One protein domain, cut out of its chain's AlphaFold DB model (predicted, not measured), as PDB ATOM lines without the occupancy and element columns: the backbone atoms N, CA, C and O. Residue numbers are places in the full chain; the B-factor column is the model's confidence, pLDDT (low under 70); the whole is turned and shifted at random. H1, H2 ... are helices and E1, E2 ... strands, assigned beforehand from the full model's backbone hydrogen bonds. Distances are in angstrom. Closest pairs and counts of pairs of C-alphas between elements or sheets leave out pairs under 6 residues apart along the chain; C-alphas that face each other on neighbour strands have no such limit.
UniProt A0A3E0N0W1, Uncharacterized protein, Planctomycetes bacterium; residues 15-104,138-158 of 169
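AT A GLANCE: This is residues 15 to 104 and 138 to 158 of the 169 residues of an uncharacterized protein of Planctomycetes bacterium (UniProt A0A3E0N0W1). A two-stranded antiparallel hairpin, E1 and E2, lies along one side of a long helix, H1, and H4 packs on another side, making a rod. H2 folds back beside the last part of H1 and packs on E1 near Ser 86, where E1 begins, and the short H3 packs on H2. The printed part has 111 residues, with four named helices and two named strands in the order H1 H2 H3 E1 E2 H4; its class is mostly helix. It is only just loose, close to compact, with a radius of gyration of the C-alphas of 15.9 A and spans of 57 by 24 by 19 A.

HOW THE PARTS SIT: E1, residues 86 to 93, and E2, residues 98 to 104, form an antiparallel hairpin at 176 degrees, with N 89 and O 102 within hydrogen-bond range at 2.9 A. H1, residues 15 to 42, has its closest C-alphas to E2 at Ile 29 and Tyr 99, 6.5 A. With its residues 28 to 41 alone it touches H4, residues 138 to 152, at a shallow tilt of 31 degrees, opposite ways; the closest C-alphas, of Trp 36 and Gly 142, are 4.5 A apart. With residues 34 to 41 alone H1 touches H2, residues 50 to 62, in a helical hairpin at 14 degrees, the closest C-alphas being those of Leu 37 and Ala 60, 7.1 A. H2 touches H3, residues 79 to 84, at a steep tilt of 58 degrees, C-alphas 51 and 82 being closest at 3.9 A. Every O i to N i+4 pair is within hydrogen-bond range in H1 and H3, against 6 of 9 in H2 and 9 of 11 in H4.

IN THESE COORDINATES: H1 begins at C-alpha 15 (259.541, 167.770, 174.004) and is 39.5 A long; E1 is 22.2 A and H4 21.6 A, ending at C-alpha 152 (270.861, 157.362, 193.474).

THE WHOLE: The C-alphas of Ile 74 and Pro 158 are the farthest apart, 57.0 A. The link from H2 to H3 is long. Residues 105 to 137 are not printed, with 12.3 A between C-alphas 104 and 138. Residues 45 to 47 and 69 to 75 have pLDDT under 70.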
ATOM      1  N   ALA A  15     259.921 169.065 174.564       90.50
ATOM      2  CA  ALA A  15     259.541 167.770 174.004       90.50
ATOM      3  C   ALA A  15     260.680 166.748 174.137       90.50
ATOM      4  O   ALA A  15     260.458 165.639 174.623       90.50
ATOM      5  N   SER A  16     261.902 167.145 173.767       90.00
ATOM      6  CA  SER A  16     263.093 166.304 173.926       90.00
ATOM      7  C   SER A  16     263.402 166.036 175.395       90.00
ATOM      8  O   SER A  16     263.649 164.890 175.754       90.00
ATOM      9  N   TYR A  17     263.300 167.054 176.253       92.12
ATOM     10  CA  TYR A  17     263.536 166.878 177.685       92.12
ATOM     11  C   TYR A  17     262.522 165.925 178.336       92.12
ATOM     12  O   TYR A  17     262.903 165.018 179.068       92.12
ATOM     13  N   ARG A  18     261.225 166.055 178.014       92.00
ATOM     14  CA  ARG A  18     260.181 165.135 178.504       92.00
ATOM     15  C   ARG A  18     260.380 163.707 177.999       92.00
ATOM     16  O   ARG A  18     260.069 162.768 178.724       92.00
ATOM     17  N   ALA A  19     260.876 163.530 176.775       92.75
ATOM     18  CA  ALA A  19     261.202 162.208 176.250       92.75
ATOM     19  C   ALA A  19     262.378 161.569 177.010       92.75
ATOM     20  O   ALA A  19     262.302 160.390 177.353       92.75
ATOM     21  N   GLU A  20     263.423 162.343 177.321       93.88
ATOM     22  CA  GLU A  20     264.570 161.853 178.093       93.88
ATOM     23  C   GLU A  20     264.198 161.552 179.550       93.88
ATOM     24  O   GLU A  20     264.544 160.488 180.058       93.88
ATOM     25  N   LEU A  21     263.413 162.424 180.193       93.94
ATOM     26  CA  LEU A  21     262.849 162.155 181.518       93.94
ATOM     27  C   LEU A  21     262.028 160.869 181.525       93.94
ATOM     28  O   LEU A  21     262.201 160.043 182.413       93.94
ATOM     29  N   HIS A  22     261.161 160.680 180.530       95.25
ATOM     30  CA  HIS A  22     260.338 159.481 180.441       95.25
ATOM     31  C   HIS A  22     261.172 158.211 180.332       95.25
ATOM     32  O   HIS A  22     260.936 157.262 181.078       95.25
ATOM     33  N   LYS A  23     262.177 158.213 179.451       94.38
ATOM     34  CA  LYS A  23     263.121 157.104 179.344       94.38
ATOM     35  C   LYS A  23     263.783 156.831 180.698       94.38
ATOM     36  O   LYS A  23     263.722 155.708 181.188       94.38
ATOM     37  N   ARG A  24     264.331 157.871 181.338       94.56
ATOM     38  CA  ARG A  24     265.070 157.736 182.597       94.56
ATOM     39  C   ARG A  24     264.199 157.222 183.743       94.56
ATOM     40  O   ARG A  24     264.619 156.323 184.459       94.56
ATOM     41  N   PHE A  25     262.995 157.762 183.916       94.62
ATOM     42  CA  PHE A  25     262.079 157.301 184.959       94.62
ATOM     43  C   PHE A  25     261.554 155.889 184.700       94.62
ATOM     44  O   PHE A  25     261.421 155.132 185.656       94.62
ATOM     45  N   SER A  26     261.315 155.513 183.438       94.69
ATOM     46  CA  SER A  26     260.895 154.147 183.090       94.69
ATOM     47  C   SER A  26     261.974 153.122 183.440       94.69
ATOM     48  O   SER A  26     261.670 152.077 184.001       94.69
ATOM     49  N   GLU A  27     263.242 153.434 183.158       93.50
ATOM     50  CA  GLU A  27     264.376 152.586 183.542       93.50
ATOM     51  C   GLU A  27     264.495 152.473 185.069       93.50
ATOM     52  O   GLU A  27     264.567 151.368 185.604       93.50
ATOM     53  N   LEU A  28     264.446 153.606 185.777       94.75
ATOM     54  CA  LEU A  28     264.604 153.648 187.233       94.75
ATOM     55  C   LEU A  28     263.490 152.911 187.980       94.75
ATOM     56  O   LEU A  28     263.777 152.228 188.959       94.75
ATOM     57  N   ILE A  29     262.228 153.040 187.554       95.25
ATOM     58  CA  ILE A  29     261.118 152.367 188.243       95.25
ATOM     59  C   ILE A  29     261.171 150.846 188.045       95.25
ATOM     60  O   ILE A  29     260.870 150.100 188.975       95.25
ATOM     61  N   VAL A  30     261.612 150.379 186.870       94.56
ATOM     62  CA  VAL A  30     261.823 148.948 186.600       94.56
ATOM     63  C   VAL A  30     262.991 148.416 187.428       94.56
ATOM     64  O   VAL A  30     262.850 147.385 188.083       94.56
ATOM     65  N   GLU A  31     264.116 149.135 187.467       94.38
ATOM     66  CA  GLU A  31     265.268 148.774 188.300       94.38
ATOM     67  C   GLU A  31     264.887 148.719 189.788       94.38
ATOM     68  O   GLU A  31     265.206 147.752 190.480       94.38
ATOM     69  N   ALA A  32     264.144 149.715 190.277       95.00
ATOM     70  CA  ALA A  32     263.674 149.749 191.658       95.00
ATOM     71  C   ALA A  32     262.729 148.579 191.976       95.00
ATOM     72  O   ALA A  32     262.846 147.980 193.047       95.00
ATOM     73  N   ALA A  33     261.844 148.208 191.047       94.38
ATOM     74  CA  ALA A  33     260.968 147.047 191.184       94.38
ATOM     75  C   ALA A  33     261.750 145.722 191.232       94.38
ATOM     76  O   ALA A  33     261.445 144.853 192.051       94.38
ATOM     77  N   HIS A  34     262.783 145.566 190.396       93.81
ATOM     78  CA  HIS A  34     263.664 144.391 190.416       93.81
ATOM     79  C   HIS A  34     264.410 144.272 191.742       93.81
ATOM     80  O   HIS A  34     264.406 143.209 192.353       93.81
ATOM     81  N   GLN A  35     264.991 145.371 192.224       93.75
ATOM     82  CA  GLN A  35     265.698 145.403 193.507       93.75
ATOM     83  C   GLN A  35     264.764 145.139 194.688       93.75
ATOM     84  O   GLN A  35     265.154 144.492 195.659       93.75
ATOM     85  N   TRP A  36     263.519 145.608 194.607       94.25
ATOM     86  CA  TRP A  36     262.499 145.290 195.596       94.25
ATOM     87  C   TRP A  36     262.190 143.785 195.603       94.25
ATOM     88  O   TRP A  36     262.228 143.165 196.663       94.25
ATOM     89  N   LEU A  37     261.950 143.166 194.440       91.56
ATOM     90  CA  LEU A  37     261.675 141.723 194.326       91.56
ATOM     91  C   LEU A  37     262.851 140.856 194.794       91.56
ATOM     92  O   LEU A  37     262.643 139.859 195.485       91.56
ATOM     93  N   ASP A  38     264.077 141.245 194.459       90.19
ATOM     94  CA  ASP A  38     265.285 140.545 194.891       90.19
ATOM     95  C   ASP A  38     265.460 140.604 196.417       90.19
ATOM     96  O   ASP A  38     265.641 139.579 197.080       90.19
ATOM     97  N   ALA A  39     265.306 141.792 197.006       90.19
ATOM     98  CA  ALA A  39     265.441 141.978 198.448       90.19
ATOM     99  C   ALA A  39     264.324 141.298 199.253       90.19
ATOM    100  O   ALA A  39     264.572 140.833 200.365       90.19
ATOM    101  N   THR A  40     263.104 141.252 198.714       87.75
ATOM    102  CA  THR A  40     261.935 140.695 199.412       87.75
ATOM    103  C   THR A  40     261.817 139.189 199.250       87.75
ATOM    104  O   THR A  40     261.588 138.504 200.241       87.75
ATOM    105  N   VAL A  41     261.992 138.655 198.039       82.88
ATOM    106  CA  VAL A  41     261.699 137.246 197.742       82.88
ATOM    107  C   VAL A  41     262.957 136.388 197.745       82.88
ATOM    108  O   VAL A  41     262.944 135.311 198.338       82.88
ATOM    109  N   VAL A  42     264.029 136.849 197.095       76.94
ATOM    110  CA  VAL A  42     265.248 136.050 196.874       76.94
ATOM    111  C   VAL A  42     266.156 136.082 198.100       76.94
ATOM    112  O   VAL A  42     266.612 135.040 198.566       76.94
ATOM    113  N   SER A  43     266.395 137.273 198.647       76.06
ATOM    114  CA  SER A  43     267.388 137.485 199.707       76.06
ATOM    115  C   SER A  43     266.906 137.104 201.108       76.06
ATOM    116  O   SER A  43     267.724 136.813 201.978       76.06
ATOM    117  N   LEU A  44     265.596 137.145 201.354       75.06
ATOM    118  CA  LEU A  44     265.059 137.085 202.714       75.06
ATOM    119  C   LEU A  44     264.675 135.671 203.153       75.06
ATOM    120  O   LEU A  44     264.960 135.280 204.284       75.06
ATOM    121  N   ILE A  45     264.019 134.902 202.278       65.62
ATOM    122  CA  ILE A  45     263.543 133.558 202.613       65.62
ATOM    123  C   ILE A  45     263.869 132.600 201.467       65.62
ATOM    124  O   ILE A  45     263.240 132.659 200.412       65.62
ATOM    125  N   PRO A  46     264.804 131.656 201.670       61.41
ATOM    126  CA  PRO A  46     265.210 130.730 200.615       61.41
ATOM    127  C   PRO A  46     264.113 129.716 200.246       61.41
ATOM    128  O   PRO A  46     264.123 129.165 199.147       61.41
ATOM    129  N   VAL A  47     263.160 129.461 201.153       67.50
ATOM    130  CA  VAL A  47     262.030 128.548 200.933       67.50
ATOM    131  C   VAL A  47     260.745 129.183 201.444       67.50
ATOM    132  O   VAL A  47     260.506 129.273 202.647       67.50
ATOM    133  N   TRP A  48     259.896 129.573 200.509       74.31
ATOM    134  CA  TRP A  48     258.577 130.133 200.770       74.31
ATOM    135  C   TRP A  48     257.492 129.057 200.636       74.31
ATOM    136  O   TRP A  48     257.683 128.016 199.997       74.31
ATOM    137  N   SER A  49     256.309 129.323 201.193       76.38
ATOM    138  CA  SER A  49     255.127 128.537 200.832       76.38
ATOM    139  C   SER A  49     254.762 128.788 199.361       76.38
ATOM    140  O   SER A  49     254.981 129.883 198.837       76.38
ATOM    141  N   GLY A  50     254.162 127.797 198.691       78.31
ATOM    142  CA  GLY A  50     253.724 127.957 197.299       78.31
ATOM    143  C   GLY A  50     252.729 129.110 197.106       78.31
ATOM    144  O   GLY A  50     252.778 129.784 196.080       78.31
ATOM    145  N   ALA A  51     251.874 129.385 198.100       83.44
ATOM    146  CA  ALA A  51     250.982 130.545 198.087       83.44
ATOM    147  C   ALA A  51     251.761 131.858 198.231       83.44
ATOM    148  O   ALA A  51     251.572 132.768 197.429       83.44
ATOM    149  N   SER A  52     252.683 131.949 199.192       85.25
ATOM    150  CA  SER A  52     253.459 133.170 199.431       85.25
ATOM    151  C   SER A  52     254.306 133.553 198.214       85.25
ATOM    152  O   SER A  52     254.201 134.691 197.766       85.25
ATOM    153  N   VAL A  53     255.047 132.613 197.598       85.06
ATOM    154  CA  VAL A  53     255.795 132.889 196.345       85.06
ATOM    155  C   VAL A  53     254.861 133.360 195.243       85.06
ATOM    156  O   VAL A  53     255.169 134.304 194.514       85.06
ATOM    157  N   ALA A  54     253.708 132.703 195.103       87.06
ATOM    158  CA  ALA A  54     252.760 133.035 194.055       87.06
ATOM    159  C   ALA A  54     252.240 134.474 194.168       87.06
ATOM    160  O   ALA A  54     251.995 135.085 193.128       87.06
ATOM    161  N   THR A  55     252.181 135.063 195.371       90.00
ATOM    162  CA  THR A  55     251.828 136.487 195.508       90.00
ATOM    163  C   THR A  55     252.805 137.417 194.788       90.00
ATOM    164  O   THR A  55     252.393 138.450 194.265       90.00
ATOM    165  N   PHE A  56     254.079 137.034 194.682       89.69
ATOM    166  CA  PHE A  56     255.116 137.823 194.020       89.69
ATOM    167  C   PHE A  56     255.275 137.478 192.536       89.69
ATOM    168  O   PHE A  56     255.757 138.303 191.765       89.69
ATOM    169  N   HIS A  57     254.841 136.294 192.090       87.31
ATOM    170  CA  HIS A  57     254.923 135.910 190.674       87.31
ATOM    171  C   HIS A  57     254.127 136.835 189.752       87.31
ATOM    172  O   HIS A  57     254.595 137.138 188.653       87.31
ATOM    173  N   LYS A  58     252.949 137.302 190.183       81.69
ATOM    174  CA  LYS A  58     252.169 138.293 189.428       81.69
ATOM    175  C   LYS A  58     252.960 139.592 189.250       81.69
ATOM    176  O   LYS A  58     253.079 140.088 188.131       81.69
ATOM    177  N   LEU A  59     253.565 140.075 190.335       88.19
ATOM    178  CA  LEU A  59     254.376 141.286 190.341       88.19
ATOM    179  C   LEU A  59     255.618 141.141 189.460       88.19
ATOM    180  O   LEU A  59     255.854 141.970 188.588       88.19
ATOM    181  N   ALA A  60     256.359 140.045 189.606       89.06
ATOM    182  CA  ALA A  60     257.556 139.774 188.822       89.06
ATOM    183  C   ALA A  60     257.276 139.689 187.320       89.06
ATOM    184  O   ALA A  60     258.032 140.242 186.525       89.06
ATOM    185  N   ARG A  61     256.146 139.094 186.918       88.00
ATOM    186  CA  ARG A  61     255.712 139.110 185.513       88.00
ATOM    187  C   ARG A  61     255.452 140.528 185.008       88.00
ATOM    188  O   ARG A  61     255.841 140.829 183.886       88.00
ATOM    189  N   SER A  62     254.849 141.399 185.823       87.19
ATOM    190  CA  SER A  62     254.554 142.787 185.425       87.19
ATOM    191  C   SER A  62     255.808 143.622 185.140       87.19
ATOM    192  O   SER A  62     255.755 144.555 184.346       87.19
ATOM    193  N   VAL A  63     256.943 143.254 185.740       89.19
ATOM    194  CA  VAL A  63     258.235 143.940 185.568       89.19
ATOM    195  C   VAL A  63     259.246 143.102 184.776       89.19
ATOM    196  O   VAL A  63     260.422 143.447 184.731       89.19
ATOM    197  N   ASN A  64     258.816 141.994 184.160       88.62
ATOM    198  CA  ASN A  64     259.678 141.046 183.443       88.62
ATOM    199  C   ASN A  64     260.895 140.556 184.266       88.62
ATOM    200  O   ASN A  64     262.013 140.459 183.763       88.62
ATOM    201  N   PHE A  65     260.680 140.270 185.551       86.62
ATOM    202  CA  PHE A  65     261.687 139.737 186.464       86.62
ATOM    203  C   PHE A  65     261.534 138.219 186.610       86.62
ATOM    204  O   PHE A  65     260.439 137.705 186.855       86.62
ATOM    205  N   ALA A  66     262.638 137.484 186.484       84.75
ATOM    206  CA  ALA A  66     262.652 136.037 186.662       84.75
ATOM    207  C   ALA A  66     262.779 135.688 188.154       84.75
ATOM    208  O   ALA A  66     263.871 135.682 188.712       84.75
ATOM    209  N   LEU A  67     261.656 135.381 188.806       80.88
ATOM    210  CA  LEU A  67     261.668 134.907 190.191       80.88
ATOM    211  C   LEU A  67     262.159 133.459 190.279       80.88
ATOM    212  O   LEU A  67     261.459 132.534 189.865       80.88
ATOM    213  N   THR A  68     263.319 133.270 190.902       72.38
ATOM    214  CA  THR A  68     263.893 131.963 191.244       72.38
ATOM    215  C   THR A  68     263.700 131.670 192.732       72.38
ATOM    216  O   THR A  68     264.660 131.570 193.490       72.38
ATOM    217  N   ALA A  69     262.449 131.583 193.182       68.81
ATOM    218  CA  ALA A  69     262.136 131.173 194.550       68.81
ATOM    219  C   ALA A  69     261.857 129.664 194.592       68.81
ATOM    220  O   ALA A  69     261.078 129.146 193.787       68.81
ATOM    221  N   GLY A  70     262.486 128.950 195.527       62.59
ATOM    222  CA  GLY A  70     262.260 127.517 195.705       62.59
ATOM    223  C   GLY A  70     260.872 127.226 196.280       62.59
ATOM    224  O   GLY A  70     260.425 127.901 197.209       62.59
ATOM    225  N   HIS A  71     260.202 126.189 195.764       61.06
ATOM    226  CA  HIS A  71     259.029 125.597 196.412       61.06
ATOM    227  C   HIS A  71     259.425 124.310 197.141       61.06
ATOM    228  O   HIS A  71     260.323 123.582 196.717       61.06
ATOM    229  N   ARG A  72     258.721 123.983 198.227       63.78
ATOM    230  CA  ARG A  72     258.904 122.694 198.903       63.78
ATOM    231  C   ARG A  72     258.188 121.585 198.107       63.78
ATOM    232  O   ARG A  72     257.011 121.772 197.801       63.78
ATOM    233  N   PRO A  73     258.819 120.433 197.802       59.09
ATOM    234  CA  PRO A  73     258.199 119.382 196.981       59.09
ATOM    235  C   PRO A  73     256.984 118.692 197.621       59.09
ATOM    236  O   PRO A  73     256.124 118.189 196.915       59.09
ATOM    237  N   ILE A  74     256.920 118.661 198.957       66.56
ATOM    238  CA  ILE A  74     255.920 117.896 199.732       66.56
ATOM    239  C   ILE A  74     254.799 118.814 200.269       66.56
ATOM    240  O   ILE A  74     253.862 118.365 200.921       66.56
ATOM    241  N   ALA A  75     254.880 120.127 200.025       66.69
ATOM    242  CA  ALA A  75     253.835 121.051 200.452       66.69
ATOM    243  C   ALA A  75     252.636 121.001 199.485       66.69
ATOM    244  O   ALA A  75     252.850 120.882 198.278       66.69
ATOM    245  N   PRO A  76     251.390 121.154 199.977       71.69
ATOM    246  CA  PRO A  76     250.229 121.325 199.112       71.69
ATOM    247  C   PRO A  76     250.438 122.479 198.124       71.69
ATOM    248  O   PRO A  76     250.898 123.557 198.520       71.69
ATOM    249  N   ASP A  77     250.081 122.279 196.854       78.50
ATOM    250  CA  ASP A  77     250.142 123.352 195.860       78.50
ATOM    251  C   ASP A  77     249.042 124.382 196.138       78.50
ATOM    252  O   ASP A  77     247.860 124.159 195.877       78.50
ATOM    253  N   ARG A  78     249.448 125.525 196.689       82.19
ATOM    254  CA  ARG A  78     248.571 126.664 196.986       82.19
ATOM    255  C   ARG A  78     248.872 127.875 196.103       82.19
ATOM    256  O   ARG A  78     248.508 128.999 196.441       82.19
ATOM    257  N   ARG A  79     249.522 127.685 194.950       85.06
ATOM    258  CA  ARG A  79     249.855 128.804 194.049       85.06
ATOM    259  C   ARG A  79     248.613 129.562 193.584       85.06
ATOM    260  O   ARG A  79     248.639 130.786 193.527       85.06
ATOM    261  N   ALA A  80     247.510 128.861 193.313       86.31
ATOM    262  CA  ALA A  80     246.243 129.495 192.938       86.31
ATOM    263  C   ALA A  80     245.702 130.427 194.038       86.31
ATOM    264  O   ALA A  80     245.199 131.507 193.741       86.31
ATOM    265  N   GLU A  81     245.843 130.039 195.306       88.12
ATOM    266  CA  GLU A  81     245.476 130.872 196.452       88.12
ATOM    267  C   GLU A  81     246.343 132.132 196.518       88.12
ATOM    268  O   GLU A  81     245.807 133.233 196.619       88.12
ATOM    269  N   GLY A  82     247.661 131.989 196.363       87.50
ATOM    270  CA  GLY A  82     248.577 133.128 196.335       87.50
ATOM    271  C   GLY A  82     248.304 134.104 195.191       87.50
ATOM    272  O   GLY A  82     248.277 135.310 195.403       87.50
ATOM    273  N   MET A  83     248.027 133.597 193.987       86.69
ATOM    274  CA  MET A  83     247.705 134.444 192.831       86.69
ATOM    275  C   MET A  83     246.396 135.224 193.009       86.69
ATOM    276  O   MET A  83     246.307 136.360 192.546       86.69
ATOM    277  N   ARG A  84     245.380 134.630 193.656       90.12
ATOM    278  CA  ARG A  84     244.099 135.307 193.938       90.12
ATOM    279  C   ARG A  84     244.238 136.417 194.974       90.12
ATOM    280  O   ARG A  84     243.543 137.414 194.867       90.12
ATOM    281  N   ASN A  85     245.147 136.245 195.928       91.44
ATOM    282  CA  ASN A  85     245.414 137.199 197.001       91.44
ATOM    283  C   ASN A  85     246.589 138.139 196.675       91.44
ATOM    284  O   ASN A  85     247.273 138.610 197.582       91.44
ATOM    285  N   SER A  86     246.882 138.349 195.388       90.94
ATOM    286  CA  SER A  86     247.990 139.176 194.910       90.94
ATOM    287  C   SER A  86     247.474 140.408 194.185       90.94
ATOM    288  O   SER A  86     246.753 140.312 193.181       90.94
ATOM    289  N   GLU A  87     247.921 141.565 194.645       91.94
ATOM    290  CA  GLU A  87     247.578 142.872 194.108       91.94
ATOM    291  C   GLU A  87     248.835 143.676 193.773       91.94
ATOM    292  O   GLU A  87     249.947 143.375 194.216       91.94
ATOM    293  N   GLY A  88     248.637 144.702 192.952       90.38
ATOM    294  CA  GLY A  88     249.687 145.597 192.503       90.38
ATOM    295  C   GLY A  88     250.272 145.267 191.132       90.38
ATOM    296  O   GLY A  88     249.780 144.405 190.390       90.38
ATOM    297  N   GLY A  89     251.317 146.006 190.778       92.31
ATOM    298  CA  GLY A  89     251.920 146.003 189.455       92.31
ATOM    299  C   GLY A  89     252.814 147.216 189.212       92.31
ATOM    300  O   GLY A  89     253.156 147.971 190.122       92.31
ATOM    301  N   LEU A  90     253.184 147.383 187.944       94.00
ATOM    302  CA  LEU A  90     253.954 148.510 187.439       94.00
ATOM    303  C   LEU A  90     253.078 149.344 186.497       94.00
ATOM    304  O   LEU A  90     252.563 148.825 185.507       94.00
ATOM    305  N   ALA A  91     252.954 150.637 186.779       94.44
ATOM    306  CA  ALA A  91     252.273 151.602 185.928       94.44
ATOM    307  C   ALA A  91     253.262 152.663 185.427       94.44
ATOM    308  O   ALA A  91     253.946 153.322 186.212       94.44
ATOM    309  N   ILE A  92     253.324 152.828 184.104       94.69
ATOM    310  CA  ILE A  92     254.148 153.831 183.427       94.69
ATOM    311  C   ILE A  92     253.245 154.610 182.470       94.69
ATOM    312  O   ILE A  92     252.844 154.093 181.428       94.69
ATOM    313  N   ASP A  93     252.952 155.863 182.808       94.00
ATOM    314  CA  ASP A  93     252.171 156.775 181.975       94.00
ATOM    315  C   ASP A  93     253.014 157.996 181.590       94.00
ATOM    316  O   ASP A  93     253.309 158.888 182.392       94.00
ATOM    317  N   ARG A  94     253.380 158.060 180.307       91.31
ATOM    318  CA  ARG A  94     254.141 159.177 179.740       91.31
ATOM    319  C   ARG A  94     253.342 160.482 179.694       91.31
ATOM    320  O   ARG A  94     253.941 161.557 179.795       91.31
ATOM    321  N   GLN A  95     252.035 160.408 179.453       89.38
ATOM    322  CA  GLN A  95     251.178 161.584 179.311       89.38
ATOM    323  C   GLN A  95     250.917 162.221 180.674       89.38
ATOM    324  O   GLN A  95     251.142 163.426 180.818       89.38
ATOM    325  N   ALA A  96     250.539 161.407 181.664       90.50
ATOM    326  CA  ALA A  96     250.341 161.846 183.045       90.50
ATOM    327  C   ALA A  96     251.665 162.127 183.782       90.50
ATOM    328  O   ALA A  96     251.688 162.902 184.735       90.50
ATOM    329  N   GLY A  97     252.783 161.552 183.321       89.62
ATOM    330  CA  GLY A  97     254.080 161.668 183.994       89.62
ATOM    331  C   GLY A  97     254.172 160.804 185.253       89.62
ATOM    332  O   GLY A  97     254.917 161.143 186.171       89.62
ATOM    333  N   THR A  98     253.419 159.707 185.296       93.31
ATOM    334  CA  THR A  98     253.298 158.824 186.457       93.31
ATOM    335  C   THR A  98     254.142 157.570 186.257       93.31
ATOM    336  O   THR A  98     254.047 156.907 185.225       93.31
ATOM    337  N   TYR A  99     254.956 157.240 187.259       94.06
ATOM    338  CA  TYR A  99     255.778 156.030 187.314       94.06
ATOM    339  C   TYR A  99     255.576 155.427 188.694       94.06
ATOM    340  O   TYR A  99     256.016 156.002 189.690       94.06
ATOM    341  N   HIS A 100     254.846 154.322 188.757       93.25
ATOM    342  CA  HIS A 100     254.352 153.766 190.009       93.25
ATOM    343  C   HIS A 100     254.579 152.264 190.049       93.25
ATOM    344  O   HIS A 100     254.334 151.564 189.069       93.25
ATOM    345  N   PHE A 101     255.044 151.789 191.195       93.56
ATOM    346  CA  PHE A 101     255.226 150.379 191.490       93.56
ATOM    347  C   PHE A 101     254.575 150.094 192.834       93.56
ATOM    348  O   PHE A 101     254.842 150.786 193.818       93.56
ATOM    349  N   GLU A 102     253.736 149.070 192.872       93.50
ATOM    350  CA  GLU A 102     253.008 148.682 194.072       93.50
ATOM    351  C   GLU A 102     252.923 147.171 194.209       93.50
ATOM    352  O   GLU A 102     252.854 146.428 193.231       93.50
ATOM    353  N   TYR A 103     252.888 146.739 195.462       92.19
ATOM    354  CA  TYR A 103     252.615 145.371 195.852       92.19
ATOM    355  C   TYR A 103     251.571 145.392 196.960       92.19
ATOM    356  O   TYR A 103     251.707 146.139 197.931       92.19
ATOM    357  N   GLY A 104     250.566 144.540 196.819       91.75
ATOM    358  CA  GLY A 104     249.565 144.282 197.838       91.75
ATOM    359  C   GLY A 104     249.300 142.790 197.956       91.75
ATOM    360  O   GLY A 104     249.471 142.019 197.006       91.75
ATOM    361  N   PHE A 138     259.742 141.550 205.122       88.25
ATOM    362  CA  PHE A 138     260.044 141.680 203.701       88.25
ATOM    363  C   PHE A 138     259.660 143.065 203.186       88.25
ATOM    364  O   PHE A 138     260.348 143.596 202.316       88.25
ATOM    365  N   GLN A 139     258.625 143.699 203.745       89.81
ATOM    366  CA  GLN A 139     258.241 145.052 203.349       89.81
ATOM    367  C   GLN A 139     259.330 146.058 203.723       89.81
ATOM    368  O   GLN A 139     259.693 146.900 202.903       89.81
ATOM    369  N   GLU A 140     259.915 145.936 204.919       91.56
ATOM    370  CA  GLU A 140     261.026 146.788 205.356       91.56
ATOM    371  C   GLU A 140     262.250 146.616 204.440       91.56
ATOM    372  O   GLU A 140     262.818 147.602 203.954       91.56
ATOM    373  N   ALA A 141     262.622 145.366 204.143       91.94
ATOM    374  CA  ALA A 141     263.724 145.049 203.236       91.94
ATOM    375  C   ALA A 141     263.486 145.611 201.824       91.94
ATOM    376  O   ALA A 141     264.378 146.242 201.243       91.94
ATOM    377  N   GLY A 142     262.268 145.448 201.304       92.88
ATOM    378  CA  GLY A 142     261.848 145.967 200.008       92.88
ATOM    379  C   GLY A 142     261.884 147.492 199.950       92.88
ATOM    380  O   GLY A 142     262.487 148.059 199.039       92.88
ATOM    381  N   VAL A 143     261.325 148.182 200.951       93.19
ATOM    382  CA  VAL A 143     261.364 149.655 201.046       93.19
ATOM    383  C   VAL A 143     262.806 150.156 201.075       93.19
ATOM    384  O   VAL A 143     263.147 151.105 200.367       93.19
ATOM    385  N   LYS A 144     263.685 149.504 201.844       94.62
ATOM    386  CA  LYS A 144     265.110 149.855 201.897       94.62
ATOM    387  C   LYS A 144     265.815 149.624 200.558       94.62
ATOM    388  O   LYS A 144     266.696 150.400 200.189       94.62
ATOM    389  N   ALA A 145     265.479 148.565 199.824       94.19
ATOM    390  CA  ALA A 145     266.023 148.318 198.489       94.19
ATOM    391  C   ALA A 145     265.547 149.367 197.475       94.19
ATOM    392  O   ALA A 145     266.373 149.968 196.790       94.19
ATOM    393  N   PHE A 146     264.250 149.672 197.467       93.62
ATOM    394  CA  PHE A 146     263.663 150.686 196.594       93.62
ATOM    395  C   PHE A 146     264.265 152.076 196.845       93.62
ATOM    396  O   PHE A 146     264.694 152.753 195.910       93.62
ATOM    397  N   ARG A 147     264.371 152.494 198.115       93.44
ATOM    398  CA  ARG A 147     264.944 153.801 198.484       93.44
ATOM    399  C   ARG A 147     266.389 153.961 198.031       93.44
ATOM    400  O   ARG A 147     266.737 155.028 197.550       93.44
ATOM    401  N   ARG A 148     267.204 152.902 198.088       93.94
ATOM    402  CA  ARG A 148     268.592 152.952 197.595       93.94
ATOM    403  C   ARG A 148     268.681 153.299 196.105       93.94
ATOM    404  O   ARG A 148     269.635 153.962 195.707       93.94
ATOM    405  N   ILE A 149     267.710 152.875 195.292       93.56
ATOM    406  CA  ILE A 149     267.628 153.273 193.879       93.56
ATOM    407  C   ILE A 149     267.137 154.714 193.755       93.56
ATOM    408  O   ILE A 149     267.752 155.506 193.044       93.56
ATOM    409  N   ALA A 150     266.091 155.081 194.498       89.44
ATOM    410  CA  ALA A 150     265.552 156.439 194.486       89.44
ATOM    411  C   ALA A 150     266.589 157.499 194.911       89.44
ATOM    412  O   ALA A 150     266.693 158.544 194.278       89.44
ATOM    413  N   GLU A 151     267.407 157.219 195.926       91.94
ATOM    414  CA  GLU A 151     268.469 158.112 196.416       91.94
ATOM    415  C   GLU A 151     269.608 158.303 195.404       91.94
ATOM    416  O   GLU A 151     270.275 159.335 195.399       91.94
ATOM    417  N   ARG A 152     269.838 157.316 194.532       90.69
ATOM    418  CA  ARG A 152     270.861 157.362 193.474       90.69
ATOM    419  C   ARG A 152     270.318 157.890 192.148       90.69
ATOM    420  O   ARG A 152     271.091 158.077 191.204       90.69
ATOM    421  N   ALA A 153     269.009 158.109 192.051       89.44
ATOM    422  CA  ALA A 153     268.368 158.572 190.837       89.44
ATOM    423  C   ALA A 153     268.867 159.975 190.470       89.44
ATOM    424  O   ALA A 153     268.621 160.960 191.161       89.44
ATOM    425  N   SER A 154     269.548 160.066 189.333       87.81
ATOM    426  CA  SER A 154     269.926 161.331 188.714       87.81
ATOM    427  C   SER A 154     268.958 161.678 187.588       87.81
ATOM    428  O   SER A 154     268.649 160.843 186.726       87.81
ATOM    429  N   LEU A 155     268.484 162.925 187.596       87.06
ATOM    430  CA  LEU A 155     267.637 163.458 186.537       87.06
ATOM    431  C   LEU A 155     268.494 163.995 185.380       87.06
ATOM    432  O   LEU A 155     269.578 164.534 185.622       87.06
ATOM    433  N   PRO A 156     268.016 163.891 184.128       89.44
ATOM    434  CA  PRO A 156     268.662 164.519 182.984       89.44
ATOM    435  C   PRO A 156     268.825 166.030 183.186       89.44
ATOM    436  O   PRO A 156     267.914 166.698 183.681       89.44
ATOM    437  N   ASP A 157     269.975 166.575 182.777       89.75
ATOM    438  CA  ASP A 157     270.255 168.012 182.870       89.75
ATOM    439  C   ASP A 157     269.443 168.785 181.806       89.75
ATOM    440  O   ASP A 157     269.700 168.613 180.607       89.75
ATOM    441  N   PRO A 158     268.516 169.687 182.198       87.81
ATOM    442  CA  PRO A 158     267.706 170.462 181.254       87.81
ATOM    443  C   PRO A 158     268.535 171.280 180.255       87.81
ATOM    444  O   PRO A 158     268.078 171.553 179.141       87.81
TER     445      PRO A 158